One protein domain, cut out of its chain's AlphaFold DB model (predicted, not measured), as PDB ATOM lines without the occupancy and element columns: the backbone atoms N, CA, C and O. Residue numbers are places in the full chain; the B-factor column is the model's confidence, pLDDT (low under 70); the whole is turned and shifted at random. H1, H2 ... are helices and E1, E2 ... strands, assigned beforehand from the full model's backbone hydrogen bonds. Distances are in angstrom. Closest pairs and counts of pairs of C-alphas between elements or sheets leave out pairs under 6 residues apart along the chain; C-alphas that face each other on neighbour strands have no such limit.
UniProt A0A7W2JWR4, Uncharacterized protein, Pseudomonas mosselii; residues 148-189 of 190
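Overview. This is residues 148 to 189 of the 190 residues of an uncharacterized protein of Pseudomonas mosselii (UniProt A0A7W2JWR4). A small sheet of three antiparallel strands makes the core, with E3 in the middle and E1 and E2 along its two sides. The looped end of the E2 and E3 hairpin, around Glu 173, and the short helix H1 with the tail after it lie at opposite ends of the long axis, while a long link runs from E1 to E2. The printed part has 42 residues, with three named strands and one named helix in the order E1, E2, E3, H1; across the sheet the order is E1, E3, E2. The class is mixed, helices and strands, with 19 residues, under half, in named elements. The whole is only just compact, close to loose, with a radius of gyration of the C-alphas of 10.6 A, and it is elongated, spanning 34 by 19 by 12 A.

Along the chain. Begin with the sheet and find C-alpha 178 at (214.156, 322.813, 232.815); from there E3, residues 178 to 183, runs 16.5 A to C-alpha 183. Next find C-alpha 149 at (225.713, 332.059, 238.931), where E1, residues 149 to 154, begins and runs 16.1 A. E2 is short, residues 166 to 168, and measures 6.3 A. Straight after E3 comes H1, residues 184 to 187, 5.3 A long, ending with C-alpha 187 at (222.859, 328.094, 247.008).

Arrangement. Look first at E3, the inner strand. E1, an edge strand, is its antiparallel neighbour at 154 degrees between their directions; C-alphas 149 and 183 face each other at 4.4 A, and N 150 and O 182 are within hydrogen-bond range at 2.8 A. E2, the other edge strand, is antiparallel to E3 at 134 degrees and forms a hairpin with it; here C-alphas 180 and 167 face each other at 4.5 A, and N 168 and O 179 are within hydrogen-bond range at 2.8 A. E1 and E2 are apart. H1 is on the sheet but only grazes it, with its residues 184 to 187; its closest C-alphas with E1 are those of Val 149 and Ala 184, 5.1 A apart. H1 is too short for any O i to N i+4 pair; its 1 pair of O i and N i+3 is within range.

Size, cuts and confidence. Look to Glu 173 and Lys 189 for the two C-alphas farthest apart, at 34.6 A. The printed part has no cut. The link from E1 to E2, 11 residues, is long; that from E2 to E3, 9 residues, is short; that from E3 to H1 is tight. The mean pLDDT of the printed part is 83.1, and confidence is low, under 70, at residues 172 to 174 and 188 to 189.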
ATOM      1  N   ALA A 148     228.312 335.866 240.239       93.62
ATOM      2  CA  ALA A 148     228.457 334.413 240.203       93.62
ATOM      3  C   ALA A 148     227.093 333.717 240.146       93.62
ATOM      4  O   ALA A 148     226.262 333.886 241.045       93.62
ATOM      5  N   VAL A 149     226.894 332.904 239.109       93.50
ATOM      6  CA  VAL A 149     225.713 332.059 238.931       93.50
ATOM      7  C   VAL A 149     226.108 330.606 238.701       93.50
ATOM      8  O   VAL A 149     227.149 330.301 238.122       93.50
ATOM      9  N   THR A 150     225.238 329.708 239.140       91.88
ATOM     10  CA  THR A 150     225.309 328.271 238.888       91.88
ATOM     11  C   THR A 150     224.105 327.867 238.052       91.88
ATOM     12  O   THR A 150     222.971 328.256 238.347       91.88
ATOM     13  N   TYR A 151     224.351 327.074 237.016       91.25
ATOM     14  CA  TYR A 151     223.317 326.517 236.160       91.25
ATOM     15  C   TYR A 151     222.901 325.140 236.669       91.25
ATOM     16  O   TYR A 151     223.745 324.286 236.952       91.25
ATOM     17  N   ILE A 152     221.593 324.937 236.806       89.44
ATOM     18  CA  ILE A 152     221.007 323.708 237.345       89.44
ATOM     19  C   ILE A 152     219.907 323.226 236.401       89.44
ATOM     20  O   ILE A 152     218.997 323.976 236.073       89.44
ATOM     21  N   GLU A 153     219.971 321.967 235.987       90.06
ATOM     22  CA  GLU A 153     218.915 321.266 235.259       90.06
ATOM     23  C   GLU A 153     217.996 320.502 236.219       90.06
ATOM     24  O   GLU A 153     218.452 319.886 237.187       90.06
ATOM     25  N   THR A 154     216.701 320.496 235.913       87.75
ATOM     26  CA  THR A 154     215.664 319.721 236.603       87.75
ATOM     27  C   THR A 154     214.712 319.062 235.613       87.75
ATOM     28  O   THR A 154     214.612 319.467 234.455       87.75
ATOM     29  N   SER A 155     213.947 318.070 236.068       86.50
ATOM     30  CA  SER A 155     212.775 317.591 235.320       86.50
ATOM     31  C   SER A 155     211.731 318.705 235.140       86.50
ATOM     32  O   SER A 155     211.699 319.663 235.916       86.50
ATOM     33  N   LEU A 156     210.873 318.592 234.119       85.88
ATOM     34  CA  LEU A 156     209.889 319.625 233.750       85.88
ATOM     35  C   LEU A 156     208.811 319.895 234.815       85.88
ATOM     36  O   LEU A 156     208.165 320.938 234.804       85.88
ATOM     37  N   ASP A 157     208.584 318.952 235.719       84.19
ATOM     38  CA  ASP A 157     207.599 319.023 236.798       84.19
ATOM     39  C   ASP A 157     208.172 319.607 238.103       84.19
ATOM     40  O   ASP A 157     207.431 319.862 239.057       84.19
ATOM     41  N   LYS A 158     209.490 319.835 238.162       81.38
ATOM     42  CA  LYS A 158     210.181 320.322 239.359       81.38
ATOM     43  C   LYS A 158     210.092 321.844 239.485       81.38
ATOM     44  O   LYS A 158     210.067 322.590 238.512       81.38
ATOM     45  N   LYS A 159     210.063 322.302 240.735       83.62
ATOM     46  CA  LYS A 159     210.173 323.718 241.110       83.62
ATOM     47  C   LYS A 159     211.636 324.186 241.029       83.62
ATOM     48  O   LYS A 159     212.527 323.334 240.996       83.62
ATOM     49  N   PRO A 160     211.898 325.509 241.026       82.50
ATOM     50  CA  PRO A 160     213.262 326.017 241.126       82.50
ATOM     51  C   PRO A 160     213.985 325.459 242.367       82.50
ATOM     52  O   PRO A 160     213.333 325.270 243.398       82.50
ATOM     53  N   PRO A 161     215.318 325.256 242.302       82.50
ATOM     54  CA  PRO A 161     216.112 324.755 243.429       82.50
ATOM     55  C   PRO A 161     215.983 325.607 244.702       82.50
ATOM     56  O   PRO A 161     215.897 325.075 245.806       82.50
ATOM     57  N   VAL A 162     215.944 326.933 244.536       85.06
ATOM     58  CA  VAL A 162     215.699 327.932 245.586       85.06
ATOM     59  C   VAL A 162     214.867 329.087 245.036       85.06
ATOM     60  O   VAL A 162     214.910 329.386 243.839       85.06
ATOM     61  N   GLU A 163     214.116 329.760 245.912       84.81
ATOM     62  CA  GLU A 163     213.436 331.010 245.563       84.81
ATOM     63  C   GLU A 163     214.469 332.049 245.098       84.81
ATOM     64  O   GLU A 163     215.488 332.262 245.753       84.81
ATOM     65  N   GLY A 164     214.229 332.660 243.935       84.19
ATOM     66  CA  GLY A 164     215.168 333.583 243.290       84.19
ATOM     67  C   GLY A 164     216.023 332.972 242.172       84.19
ATOM     68  O   GLY A 164     216.651 333.729 241.435       84.19
ATOM     69  N   CYS A 165     216.017 331.646 241.971       89.25
ATOM     70  CA  CYS A 165     216.527 331.061 240.726       89.25
ATOM     71  C   CYS A 165     215.623 331.436 239.544       89.25
ATOM     72  O   CYS A 165     214.398 331.315 239.619       89.25
ATOM     73  N   LEU A 166     216.229 331.836 238.429       91.19
ATOM     74  CA  LEU A 166     215.518 332.231 237.214       91.19
ATOM     75  C   LEU A 166     215.505 331.084 236.208       91.19
ATOM     76  O   LEU A 166     216.541 330.471 235.956       91.19
ATOM     77  N   LYS A 167     214.345 330.804 235.602       89.12
ATOM     78  CA  LYS A 167     214.258 329.820 234.516       89.12
ATOM     79  C   LYS A 167     215.018 330.350 233.298       89.12
ATOM     80  O   LYS A 167     214.742 331.448 232.820       89.12
ATOM     81  N   VAL A 168     215.951 329.558 232.784       86.81
ATOM     82  CA  VAL A 168     216.632 329.818 231.515       86.81
ATOM     83  C   VAL A 168     215.699 329.374 230.391       86.81
ATOM     84  O   VAL A 168     215.295 328.214 230.340       86.81
ATOM     85  N   ILE A 169     215.332 330.305 229.513       81.44
ATOM     86  CA  ILE A 169     214.451 330.028 228.372       81.44
ATOM     87  C   ILE A 169     215.278 329.363 227.269       81.44
ATOM     88  O   ILE A 169     216.246 329.953 226.786       81.44
ATOM     89  N   SER A 170     214.895 328.152 226.854       72.31
ATOM     90  CA  SER A 170     215.482 327.515 225.673       72.31
ATOM     91  C   SER A 170     214.911 328.130 224.391       72.31
ATOM     92  O   SER A 170     213.702 328.302 224.264       72.31
ATOM     93  N   LEU A 171     215.779 328.449 223.426       70.62
ATOM     94  CA  LEU A 171     215.389 328.962 222.102       70.62
ATOM     95  C   LEU A 171     215.293 327.852 221.025       70.62
ATOM     96  O   LEU A 171     215.191 328.169 219.842       70.62
ATOM     97  N   GLY A 172     215.364 326.569 221.408       69.50
ATOM     98  CA  GLY A 172     215.252 325.400 220.511       69.50
ATOM     99  C   GLY A 172     213.956 324.588 220.694       69.50
ATOM    100  O   GLY A 172     213.146 324.905 221.560       69.50
ATOM    101  N   GLU A 173     213.758 323.533 219.887       64.38
ATOM    102  CA  GLU A 173     212.582 322.640 219.980       64.38
ATOM    103  C   GLU A 173     212.602 321.720 221.221       64.38
ATOM    104  O   GLU A 173     213.666 321.295 221.668       64.38
ATOM    105  N   GLU A 174     211.391 321.454 221.741       64.62
ATOM    106  CA  GLU A 174     210.990 320.691 222.943       64.62
ATOM    107  C   GLU A 174     212.006 320.602 224.102       64.62
ATOM    108  O   GLU A 174     212.955 319.812 224.105       64.62
ATOM    109  N   GLU A 175     211.732 321.361 225.171       71.69
ATOM    110  CA  GLU A 175     212.453 321.260 226.443       71.69
ATOM    111  C   GLU A 175     212.282 319.854 227.045       71.69
ATOM    112  O   GLU A 175     211.193 319.474 227.460       71.69
ATOM    113  N   LYS A 176     213.371 319.077 227.128       80.62
ATOM    114  CA  LYS A 176     213.401 317.779 227.841       80.62
ATOM    115  C   LYS A 176     213.665 317.930 229.341       80.62
ATOM    116  O   LYS A 176     213.356 317.036 230.122       80.62
ATOM    117  N   VAL A 177     214.268 319.053 229.721       85.19
ATOM    118  CA  VAL A 177     214.634 319.442 231.084       85.19
ATOM    119  C   VAL A 177     214.402 320.943 231.240       85.19
ATOM    120  O   VAL A 177     214.433 321.682 230.256       85.19
ATOM    121  N   GLN A 178     214.165 321.395 232.468       87.75
ATOM    122  CA  GLN A 178     214.156 322.813 232.815       87.75
ATOM    123  C   GLN A 178     215.540 323.223 233.293       87.75
ATOM    124  O   GLN A 178     216.097 322.587 234.180       87.75
ATOM    125  N   SER A 179     216.067 324.308 232.736       90.12
ATOM    126  CA  SER A 179     217.326 324.897 233.183       90.12
ATOM    127  C   SER A 179     217.058 326.125 234.041       90.12
ATOM    128  O   SER A 179     216.189 326.941 233.735       90.12
ATOM    129  N   TRP A 180     217.835 326.275 235.102       91.19
ATOM    130  CA  TRP A 180     217.753 327.360 236.068       91.19
ATOM    131  C   TRP A 180     219.106 328.051 236.179       91.19
ATOM    132  O   TRP A 180     220.139 327.389 236.211       91.19
ATOM    133  N   SER A 181     219.095 329.377 236.259       92.31
ATOM    134  CA  SER A 181     220.234 330.204 236.640       92.31
ATOM    135  C   SER A 181     220.034 330.655 238.081       92.31
ATOM    136  O   SER A 181     219.055 331.336 238.396       92.31
ATOM    137  N   CYS A 182     220.934 330.239 238.960       92.50
ATOM    138  CA  CYS A 182     220.835 330.470 240.393       92.50
ATOM    139  C   CYS A 182     222.043 331.282 240.876       92.50
ATOM    140  O   CYS A 182     223.173 330.821 240.710       92.50
ATOM    141  N   PRO A 183     221.849 332.457 241.500       91.38
ATOM    142  CA  PRO A 183     222.935 333.174 242.160       91.38
ATOM    143  C   PRO A 183     223.648 332.287 243.185       91.38
ATOM    144  O   PRO A 183     223.003 331.680 244.048       91.38
ATOM    145  N   ALA A 184     224.979 332.234 243.127       84.94
ATOM    146  CA  ALA A 184     225.773 331.354 243.987       84.94
ATOM    147  C   ALA A 184     225.547 331.633 245.489       84.94
ATOM    148  O   ALA A 184     225.613 330.724 246.313       84.94
ATOM    149  N   GLN A 185     225.216 332.879 245.852       82.50
ATOM    150  CA  GLN A 185     224.937 333.287 247.234       82.50
ATOM    151  C   GLN A 185     223.622 332.721 247.790       82.50
ATOM    152  O   GLN A 185     223.429 332.736 249.005       82.50
ATOM    153  N   LEU A 186     222.696 332.288 246.929       80.75
ATOM    154  CA  LEU A 186     221.446 331.655 247.356       80.75
ATOM    155  C   LEU A 186     221.642 330.158 247.613       80.75
ATOM    156  O   LEU A 186     221.026 329.616 248.524       80.75
ATOM    157  N   LEU A 187     222.538 329.516 246.859       76.06
ATOM    158  CA  LEU A 187     222.859 328.094 247.008       76.06
ATOM    159  C   LEU A 187     223.748 327.807 248.226       76.06
ATOM    160  O   LEU A 187     223.688 326.718 248.776       76.06
ATOM    161  N   SER A 188     224.552 328.775 248.676       67.69
ATOM    162  CA  SER A 188     225.421 328.627 249.857       67.69
ATOM    163  C   SER A 188     224.724 328.857 251.205       67.69
ATOM    164  O   SER A 188     225.363 328.724 252.247       67.69
ATOM    165  N   LYS A 189     223.445 329.252 251.197       58.09
ATOM    166  CA  LYS A 189     222.631 329.507 252.399       58.09
ATOM    167  C   LYS A 189     221.716 328.338 252.786       58.09
ATOM    168  O   LYS A 189     220.969 328.473 253.755       58.09
TER     169      LYS A 189